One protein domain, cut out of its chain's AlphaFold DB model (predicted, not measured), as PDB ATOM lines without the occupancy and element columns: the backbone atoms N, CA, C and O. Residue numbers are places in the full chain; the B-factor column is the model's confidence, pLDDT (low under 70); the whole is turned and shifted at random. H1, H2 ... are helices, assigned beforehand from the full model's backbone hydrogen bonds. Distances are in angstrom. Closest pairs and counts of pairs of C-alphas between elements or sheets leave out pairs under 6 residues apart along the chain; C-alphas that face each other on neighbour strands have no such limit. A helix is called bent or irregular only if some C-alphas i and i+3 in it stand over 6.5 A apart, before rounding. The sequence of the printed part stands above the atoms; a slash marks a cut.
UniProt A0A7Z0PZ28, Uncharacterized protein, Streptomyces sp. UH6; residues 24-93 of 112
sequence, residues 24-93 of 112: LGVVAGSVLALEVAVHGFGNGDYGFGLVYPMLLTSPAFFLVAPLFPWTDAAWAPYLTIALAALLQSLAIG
ATOM      1  N   LEU A  24     133.224 173.458 184.317       76.88
ATOM      2  CA  LEU A  24     134.612 173.402 183.841       76.88
ATOM      3  C   LEU A  24     135.484 172.488 184.709       76.88
ATOM      4  O   LEU A  24     136.284 171.727 184.173       76.88
ATOM      5  N   GLY A  25     135.308 172.534 186.030       78.31
ATOM      6  CA  GLY A  25     135.999 171.648 186.965       78.31
ATOM      7  C   GLY A  25     135.645 170.177 186.752       78.31
ATOM      8  O   GLY A  25     136.537 169.338 186.771       78.31
ATOM      9  N   VAL A  26     134.375 169.862 186.483       81.25
ATOM     10  CA  VAL A  26     133.923 168.492 186.191       81.25
ATOM     11  C   VAL A  26     134.506 167.996 184.870       81.25
ATOM     12  O   VAL A  26     135.023 166.884 184.826       81.25
ATOM     13  N   VAL A  27     134.488 168.810 183.809       80.88
ATOM     14  CA  VAL A  27     135.073 168.418 182.516       80.88
ATOM     15  C   VAL A  27     136.582 168.215 182.642       80.88
ATOM     16  O   VAL A  27     137.092 167.169 182.247       80.88
ATOM     17  N   ALA A  28     137.296 169.178 183.232       79.56
ATOM     18  CA  ALA A  28     138.737 169.070 183.437       79.56
ATOM     19  C   ALA A  28     139.086 167.860 184.315       79.56
ATOM     20  O   ALA A  28     139.964 167.078 183.961       79.56
ATOM     21  N   GLY A  29     138.356 167.669 185.416       80.06
ATOM     22  CA  GLY A  29     138.511 166.526 186.308       80.06
ATOM     23  C   GLY A  29     138.249 165.193 185.612       80.06
ATOM     24  O   GLY A  29     139.004 164.253 185.822       80.06
ATOM     25  N   SER A  30     137.246 165.113 184.735       84.50
ATOM     26  CA  SER A  30     136.958 163.905 183.955       84.50
ATOM     27  C   SER A  30     138.094 163.558 182.996       84.50
ATOM     28  O   SER A  30     138.433 162.384 182.874       84.50
ATOM     29  N   VAL A  31     138.681 164.551 182.320       84.12
ATOM     30  CA  VAL A  31     139.824 164.328 181.420       84.12
ATOM     31  C   VAL A  31     141.053 163.895 182.222       84.12
ATOM     32  O   VAL A  31     141.674 162.895 181.888       84.12
ATOM     33  N   LEU A  32     141.361 164.581 183.325       85.56
ATOM     34  CA  LEU A  32     142.473 164.228 184.217       85.56
ATOM     35  C   LEU A  32     142.326 162.826 184.820       85.56
ATOM     36  O   LEU A  32     143.290 162.069 184.856       85.56
ATOM     37  N   ALA A  33     141.129 162.466 185.281       82.75
ATOM     38  CA  ALA A  33     140.860 161.142 185.826       82.75
ATOM     39  C   ALA A  33     141.043 160.049 184.766       82.75
ATOM     40  O   ALA A  33     141.604 159.001 185.072       82.75
ATOM     41  N   LEU A  34     140.616 160.308 183.526       85.19
ATOM     42  CA  LEU A  34     140.828 159.391 182.411       85.19
ATOM     43  C   LEU A  34     142.319 159.220 182.102       85.19
ATOM     44  O   LEU A  34     142.780 158.093 181.967       85.19
ATOM     45  N   GLU A  35     143.078 160.312 182.046       84.31
ATOM     46  CA  GLU A  35     144.527 160.272 181.825       84.31
ATOM     47  C   GLU A  35     145.249 159.446 182.894       84.31
ATOM     48  O   GLU A  35     146.064 158.580 182.574       84.31
ATOM     49  N   VAL A  36     144.903 159.658 184.167       86.44
ATOM     50  CA  VAL A  36     145.439 158.874 185.288       86.44
ATOM     51  C   VAL A  36     145.022 157.407 185.181       86.44
ATOM     52  O   VAL A  36     145.840 156.529 185.441       86.44
ATOM     53  N   ALA A  37     143.782 157.118 184.781       83.00
ATOM     54  CA  ALA A  37     143.304 155.751 184.595       83.00
ATOM     55  C   ALA A  37     144.081 155.025 183.485       83.00
ATOM     56  O   ALA A  37     144.582 153.922 183.692       83.00
ATOM     57  N   VAL A  38     144.233 155.659 182.324       84.69
ATOM     58  CA  VAL A  38     144.858 155.066 181.136       84.69
ATOM     59  C   VAL A  38     146.361 154.877 181.327       84.69
ATOM     60  O   VAL A  38     146.881 153.788 181.086       84.69
ATOM     61  N   HIS A  39     147.064 155.896 181.818       83.50
ATOM     62  CA  HIS A  39     148.516 155.829 181.988       83.50
ATOM     63  C   HIS A  39     148.949 155.178 183.300       83.50
ATOM     64  O   HIS A  39     149.989 154.528 183.346       83.50
ATOM     65  N   GLY A  40     148.168 155.347 184.368       83.31
ATOM     66  CA  GLY A  40     148.471 154.769 185.675       83.31
ATOM     67  C   GLY A  40     148.063 153.303 185.799       83.31
ATOM     68  O   GLY A  40     148.717 152.562 186.527       83.31
ATOM     69  N   PHE A  41     147.008 152.876 185.091       79.38
ATOM     70  CA  PHE A  41     146.428 151.536 185.250       79.38
ATOM     71  C   PHE A  41     146.174 150.788 183.926       79.38
ATOM     72  O   PHE A  41     146.035 149.568 183.949       79.38
ATOM     73  N   GLY A  42     146.110 151.479 182.782       74.88
ATOM     74  CA  GLY A  42     145.628 150.940 181.500       74.88
ATOM     75  C   GLY A  42     146.689 150.651 180.430       74.88
ATOM     76  O   GLY A  42     146.333 150.484 179.268       74.88
ATOM     77  N   ASN A  43     147.981 150.604 180.773       78.12
ATOM     78  CA  ASN A  43     149.095 150.446 179.816       78.12
ATOM     79  C   ASN A  43     149.137 151.502 178.685       78.12
ATOM     80  O   ASN A  43     149.821 151.292 177.684       78.12
ATOM     81  N   GLY A  44     148.434 152.630 178.824       75.12
ATOM     82  CA  GLY A  44     148.375 153.681 177.804       75.12
ATOM     83  C   GLY A  44     147.333 153.469 176.697       75.12
ATOM     84  O   GLY A  44     147.283 154.277 175.772       75.12
ATOM     85  N   ASP A  45     146.495 152.426 176.766       77.00
ATOM     86  CA  ASP A  45     145.391 152.245 175.815       77.00
ATOM     87  C   ASP A  45     144.134 152.988 176.286       77.00
ATOM     88  O   ASP A  45     143.575 152.720 177.353       77.00
ATOM     89  N   TYR A  46     143.683 153.937 175.469       71.56
ATOM     90  CA  TYR A  46     142.510 154.754 175.750       71.56
ATOM     91  C   TYR A  46     141.185 154.045 175.451       71.56
ATOM     92  O   TYR A  46     140.161 154.448 176.009       71.56
ATOM     93  N   GLY A  47     141.165 153.022 174.586       78.06
ATOM     94  CA  GLY A  47     139.944 152.333 174.157       78.06
ATOM     95  C   GLY A  47     138.764 153.286 173.886       78.06
ATOM     96  O   GLY A  47     138.881 154.263 173.150       78.06
ATOM     97  N   PHE A  48     137.619 153.030 174.533       76.12
ATOM     98  CA  PHE A  48     136.420 153.890 174.496       76.12
ATOM     99  C   PHE A  48     136.387 154.988 175.579       76.12
ATOM    100  O   PHE A  48     135.376 155.668 175.741       76.12
ATOM    101  N   GLY A  49     137.465 155.207 176.331       79.31
ATOM    102  CA  GLY A  49     137.489 156.135 177.465       79.31
ATOM    103  C   GLY A  49     137.200 157.597 177.099       79.31
ATOM    104  O   GLY A  49     136.574 158.319 177.874       79.31
ATOM    105  N   LEU A  50     137.560 158.029 175.887       77.69
ATOM    106  CA  LEU A  50     137.279 159.389 175.402       77.69
ATOM    107  C   LEU A  50     135.785 159.663 175.148       77.69
ATOM    108  O   LEU A  50     135.387 160.826 175.054       77.69
ATOM    109  N   VAL A  51     134.932 158.630 175.104       81.88
ATOM    110  CA  VAL A  51     133.475 158.795 174.960       81.88
ATOM    111  C   VAL A  51     132.876 159.568 176.131       81.88
ATOM    112  O   VAL A  51     131.987 160.391 175.925       81.88
ATOM    113  N   TYR A  52     133.358 159.358 177.356       81.25
ATOM    114  CA  TYR A  52     132.795 160.011 178.540       81.25
ATOM    115  C   TYR A  52     132.916 161.547 178.503       81.25
ATOM    116  O   TYR A  52     131.883 162.221 178.582       81.25
ATOM    117  N   PRO A  53     134.112 162.143 178.321       79.62
ATOM    118  CA  PRO A  53     134.233 163.596 178.200       79.62
ATOM    119  C   PRO A  53     133.577 164.149 176.920       79.62
ATOM    120  O   PRO A  53     133.087 165.282 176.917       79.62
ATOM    121  N   MET A  54     133.492 163.356 175.848       80.12
ATOM    122  CA  MET A  54     132.759 163.725 174.633       80.12
ATOM    123  C   MET A  54     131.247 163.844 174.889       80.12
ATOM    124  O   MET A  54     130.626 164.831 174.499       80.12
ATOM    125  N   LEU A  55     130.650 162.894 175.612       82.69
ATOM    126  CA  LEU A  55     129.241 162.954 176.013       82.69
ATOM    127  C   LEU A  55     128.971 164.118 176.966       82.69
ATOM    128  O   LEU A  55     127.979 164.823 176.800       82.69
ATOM    129  N   LEU A  56     129.876 164.372 177.911       82.69
ATOM    130  CA  LEU A  56     129.766 165.488 178.854       82.69
ATOM    131  C   LEU A  56     129.775 166.862 178.156       82.69
ATOM    132  O   LEU A  56     129.239 167.842 178.676       82.69
ATOM    133  N   THR A  57     130.378 166.930 176.968       83.69
ATOM    134  CA  THR A  57     130.445 168.131 176.130       83.69
ATOM    135  C   THR A  57     129.457 168.111 174.959       83.69
ATOM    136  O   THR A  57     129.397 169.072 174.182       83.69
ATOM    137  N   SER A  58     128.594 167.098 174.857       80.06
ATOM    138  CA  SER A  58     127.462 167.061 173.921       80.06
ATOM    139  C   SER A  58     126.343 168.014 174.378       80.06
ATOM    140  O   SER A  58     126.066 168.053 175.580       80.06
ATOM    141  N   PRO A  59     125.699 168.826 173.507       81.12
ATOM    142  CA  PRO A  59     125.763 168.853 172.037       81.12
ATOM    143  C   PRO A  59     126.853 169.761 171.443       81.12
ATOM    144  O   PRO A  59     127.141 169.660 170.254       81.12
ATOM    145  N   ALA A  60     127.469 170.645 172.236       84.75
ATOM    146  CA  ALA A  60     128.497 171.579 171.753       84.75
ATOM    147  C   ALA A  60     129.673 170.881 171.059       84.75
ATOM    148  O   ALA A  60     130.248 171.424 170.121       84.75
ATOM    149  N   PHE A  61     129.986 169.661 171.488       81.25
ATOM    150  CA  PHE A  61     130.986 168.806 170.878       81.25
ATOM    151  C   PHE A  61     130.762 168.648 169.368       81.25
ATOM    152  O   PHE A  61     131.679 168.874 168.584       81.25
ATOM    153  N   PHE A  62     129.527 168.366 168.942       82.62
ATOM    154  CA  PHE A  62     129.190 168.176 167.528       82.62
ATOM    155  C   PHE A  62     129.272 169.463 166.698       82.62
ATOM    156  O   PHE A  62     129.423 169.390 165.483       82.62
ATOM    157  N   LEU A  63     129.210 170.636 167.334       84.94
ATOM    158  CA  LEU A  63     129.404 171.921 166.653       84.94
ATOM    159  C   LEU A  63     130.884 172.222 166.404       84.94
ATOM    160  O   LEU A  63     131.222 172.906 165.444       84.94
ATOM    161  N   VAL A  64     131.760 171.733 167.283       84.31
ATOM    162  CA  VAL A  64     133.199 172.018 167.249       84.31
ATOM    163  C   VAL A  64     133.971 170.940 166.489       84.31
ATOM    164  O   VAL A  64     134.924 171.266 165.790       84.31
ATOM    165  N   ALA A  65     133.559 169.675 166.584       83.88
ATOM    166  CA  ALA A  65     134.251 168.539 165.971       83.88
ATOM    167  C   ALA A  65     134.563 168.700 164.467       83.88
ATOM    168  O   ALA A  65     135.680 168.366 164.081       83.88
ATOM    169  N   PRO A  66     133.680 169.267 163.617       85.00
ATOM    170  CA  PRO A  66     133.972 169.449 162.191       85.00
ATOM    171  C   PRO A  66     135.115 170.432 161.892       85.00
ATOM    172  O   PRO A  66     135.585 170.490 160.760       85.00
ATOM    173  N   LEU A  67     135.541 171.235 162.873       82.38
ATOM    174  CA  LEU A  67     136.584 172.250 162.701       82.38
ATOM    175  C   LEU A  67     138.002 171.669 162.751       82.38
ATOM    176  O   LEU A  67     138.950 172.369 162.398       82.38
ATOM    177  N   PHE A  68     138.158 170.421 163.201       79.56
ATOM    178  CA  PHE A  68     139.461 169.798 163.402       79.56
ATOM    179  C   PHE A  68     139.528 168.437 162.701       79.56
ATOM    180  O   PHE A  68     138.611 167.628 162.853       79.56
ATOM    181  N   PRO A  69     140.616 168.138 161.971       73.12
ATOM    182  CA  PRO A  69     140.848 166.803 161.441       73.12
ATOM    183  C   PRO A  69     141.136 165.847 162.604       73.12
ATOM    184  O   PRO A  69     142.205 165.857 163.213       73.12
ATOM    185  N   TRP A  70     140.129 165.053 162.954       66.44
ATOM    186  CA  TRP A  70     140.098 164.234 164.167       66.44
ATOM    187  C   TRP A  70     141.073 163.046 164.143       66.44
ATOM    188  O   TRP A  70     141.448 162.536 165.195       66.44
ATOM    189  N   THR A  71     141.486 162.616 162.951       65.75
ATOM    190  CA  THR A  71     142.302 161.413 162.724       65.75
ATOM    191  C   THR A  71     143.801 161.673 162.699       65.75
ATOM    192  O   THR A  71     144.580 160.739 162.861       65.75
ATOM    193  N   ASP A  72     144.214 162.927 162.516       68.00
ATOM    194  CA  ASP A  72     145.590 163.222 162.097       68.00
ATOM    195  C   ASP A  72     146.480 163.650 163.268       68.00
ATOM    196  O   ASP A  72     147.704 163.704 163.150       68.00
ATOM    197  N   ALA A  73     145.876 163.956 164.419       76.56
ATOM    198  CA  ALA A  73     146.580 164.516 165.559       76.56
ATOM    199  C   ALA A  73     146.016 164.035 166.899       76.56
ATOM    200  O   ALA A  73     144.866 164.306 167.241       76.56
ATOM    201  N   ALA A  74     146.881 163.440 167.729       77.06
ATOM    202  CA  ALA A  74     146.536 162.982 169.078       77.06
ATOM    203  C   ALA A  74     146.007 164.101 170.000       77.06
ATOM    204  O   ALA A  74     145.279 163.831 170.948       77.06
ATOM    205  N   TRP A  75     146.332 165.370 169.720       76.88
ATOM    206  CA  TRP A  75     145.846 166.519 170.492       76.88
ATOM    207  C   TRP A  75     144.438 166.992 170.085       76.88
ATOM    208  O   TRP A  75     143.780 167.693 170.860       76.88
ATOM    209  N   ALA A  76     143.958 166.631 168.888       79.75
ATOM    210  CA  ALA A  76     142.715 167.158 168.320       79.75
ATOM    211  C   ALA A  76     141.456 166.827 169.151       79.75
ATOM    212  O   ALA A  76     140.632 167.731 169.349       79.75
ATOM    213  N   PRO A  77     141.291 165.610 169.714       78.50
ATOM    214  CA  PRO A  77     140.146 165.296 170.569       78.50
ATOM    215  C   PRO A  77     140.104 166.165 171.830       78.50
ATOM    216  O   PRO A  77     139.058 166.726 172.158       78.50
ATOM    217  N   TYR A  78     141.250 166.360 172.492       79.38
ATOM    218  CA  TYR A  78     141.353 167.175 173.705       79.38
ATOM    219  C   TYR A  78     141.004 168.639 173.444       79.38
ATOM    220  O   TYR A  78     140.247 169.241 174.209       79.38
ATOM    221  N   LEU A  79     141.498 169.206 172.338       81.56
ATOM    222  CA  LEU A  79     141.179 170.584 171.965       81.56
ATOM    223  C   LEU A  79     139.688 170.749 171.644       81.56
ATOM    224  O   LEU A  79     139.066 171.725 172.065       81.56
ATOM    225  N   THR A  80     139.101 169.772 170.951       83.38
ATOM    226  CA  THR A  80     137.670 169.758 170.616       83.38
ATOM    227  C   THR A  80     136.812 169.728 171.882       83.38
ATOM    228  O   THR A  80     135.899 170.542 172.025       83.38
ATOM    229  N   ILE A  81     137.135 168.842 172.831       82.62
ATOM    230  CA  ILE A  81     136.452 168.738 174.131       82.62
ATOM    231  C   ILE A  81     136.589 170.051 174.909       82.62
ATOM    232  O   ILE A  81     135.598 170.562 175.431       82.62
ATOM    233  N   ALA A  82     137.785 170.642 174.948       81.00
ATOM    234  CA  ALA A  82     138.021 171.901 175.648       81.00
ATOM    235  C   ALA A  82     137.177 173.049 175.073       81.00
ATOM    236  O   ALA A  82     136.510 173.774 175.814       81.00
ATOM    237  N   LEU A  83     137.153 173.197 173.748       81.19
ATOM    238  CA  LEU A  83     136.365 174.222 173.062       81.19
ATOM    239  C   LEU A  83     134.857 173.999 173.231       81.19
ATOM    240  O   LEU A  83     134.121 174.953 173.490       81.19
ATOM    241  N   ALA A  84     134.397 172.751 173.159       84.44
ATOM    242  CA  ALA A  84     133.004 172.400 173.402       84.44
ATOM    243  C   ALA A  84     132.579 172.719 174.845       84.44
ATOM    244  O   ALA A  84     131.526 173.320 175.063       84.44
ATOM    245  N   ALA A  85     133.421 172.401 175.829       80.19
ATOM    246  CA  ALA A  85     133.179 172.727 177.231       80.19
ATOM    247  C   ALA A  85     133.132 174.242 177.478       80.19
ATOM    248  O   ALA A  85     132.278 174.740 178.217       80.19
ATOM    249  N   LEU A  86     134.010 175.007 176.824       77.12
ATOM    250  CA  LEU A  86     133.979 176.470 176.869       77.12
ATOM    251  C   LEU A  86     132.673 177.017 176.283       77.12
ATOM    252  O   LEU A  86     132.049 177.887 176.895       77.12
ATOM    253  N   LEU A  87     132.213 176.472 175.155       79.56
ATOM    254  CA  LEU A  87     130.955 176.874 174.531       79.56
ATOM    255  C   LEU A  87     129.748 176.574 175.437       79.56
ATOM    256  O   LEU A  87     128.903 177.448 175.645       79.56
ATOM    257  N   GLN A  88     129.689 175.383 176.043       81.50
ATOM    258  CA  GLN A  88     128.616 175.033 176.981       81.50
ATOM    259  C   GLN A  88     128.648 175.874 178.253       81.50
ATOM    260  O   GLN A  88     127.618 176.386 178.684       81.50
ATOM    261  N   SER A  89     129.823 176.057 178.852       75.19
ATOM    262  CA  SER A  89     129.964 176.848 180.076       75.19
ATOM    263  C   SER A  89     129.560 178.313 179.867       75.19
ATOM    264  O   SER A  89     128.981 178.921 180.775       75.19
ATOM    265  N   LEU A  90     129.787 178.861 178.666       75.44
ATOM    266  CA  LEU A  90     129.292 180.173 178.260       75.44
ATOM    267  C   LEU A  90     127.760 180.181 178.146       75.44
ATOM    268  O   LEU A  90     127.122 181.080 178.698       75.44
ATOM    269  N   ALA A  91     127.165 179.177 177.492       77.81
ATOM    270  CA  ALA A  91     125.712 179.046 177.370       77.81
ATOM    271  C   ALA A  91     125.026 178.926 178.744       77.81
ATOM    272  O   ALA A  91     124.072 179.650 179.024       77.81
ATOM    273  N   ILE A  92     125.569 178.101 179.647       78.50
ATOM    274  CA  ILE A  92     125.099 177.960 181.035       78.50
ATOM    275  C   ILE A  92     125.230 179.295 181.784       78.50
ATOM    276  O   ILE A  92     124.302 179.728 182.468       78.50
ATOM    277  N   GLY A  93     126.363 179.985 181.636       76.69
ATOM    278  CA  GLY A  93     126.602 181.293 182.249       76.69
ATOM    279  C   GLY A  93     125.601 182.361 181.797       76.69
ATOM    280  O   GLY A  93     125.114 183.145 182.620       76.69
TER     281      GLY A  93
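This is residues 24 to 93 of the 112 residues of an uncharacterized protein of Streptomyces sp. UH6 (UniProt A0A7Z0PZ28). Two long helices, H1 and H4, run opposite ways at a shallow tilt but are staggered, meeting where the first residues of H1, 24 to 27, come beside residues 85 to 89 of H4. The short helix H2 folds back along H1, near both long helices, and H3 packs slantwise on H4, on the side of H4 away from H1. The printed part has 70 residues with four named helices, in the order H1, H2, H3, H4, and no named strand; the class is all helix. The whole is compact, with a radius of gyration of the C-alphas of 12.2 A, and has a flat outline of 36 by 27 by 15 A.

Find C-alpha 24 at (134.612, 173.402, 183.841), where H1, residues 24 to 41, begins; it is 24.9 A from first to last C-alpha and ends at C-alpha 41 at (146.428, 151.536, 185.250). The equally long H4, by residues, is found at residues 76 to 93 and spans 25.6 A; its last C-alpha, of Gly 93, is at (126.602, 181.293, 182.249). Between them in the chain look for H2, residues 51 to 56, 8.6 A long, and H3, residues 60 to 67, 12.2 A long. H3 is irregular, but only just: C-alphas 63 and 66 are 6.8 A apart.

Start at H1, which touches H4 with residues 24 to 27 alone, where the closest C-alphas, of Leu 24 and Ala 85, are 6.8 A apart. Their lines stand at a shallow tilt of 27 degrees, opposite ways. With residues 27 to 31 alone H1 touches H2, and there the closest C-alphas are those of Ser 30 and Pro 53, 6.4 A apart. H1 and H2 form a helical hairpin at a shallow tilt of 15 degrees, opposite ways. Look next at Met 54 of H2 and Ile 81 of H4: H2 and H4 are close but not clearly touching, with these closest C-alphas 6.2 A apart. H3 and H4 form a second helical hairpin, opposite ways at a steep tilt of 42 degrees. They touch, with the closest C-alphas, of Phe 61 and Ala 84, 4.8 A apart, and H4 uses residues 80 to 88 alone for this. H1 and H3 are apart. In H1, H2 and H4 every O i to N i+4 pair is within hydrogen-bond range; in H3 2 of 4 are.

The two C-alphas farthest apart are those of Asn 43 and Gly 93, 38.3 A. The printed part has no cut. The link from H2 to H3 is tight, and those from H1 to H2 and from H3 to H4 are short. The mean pLDDT of the printed part is 79.9; look at residues 70 to 72 for the three printed residues under 70.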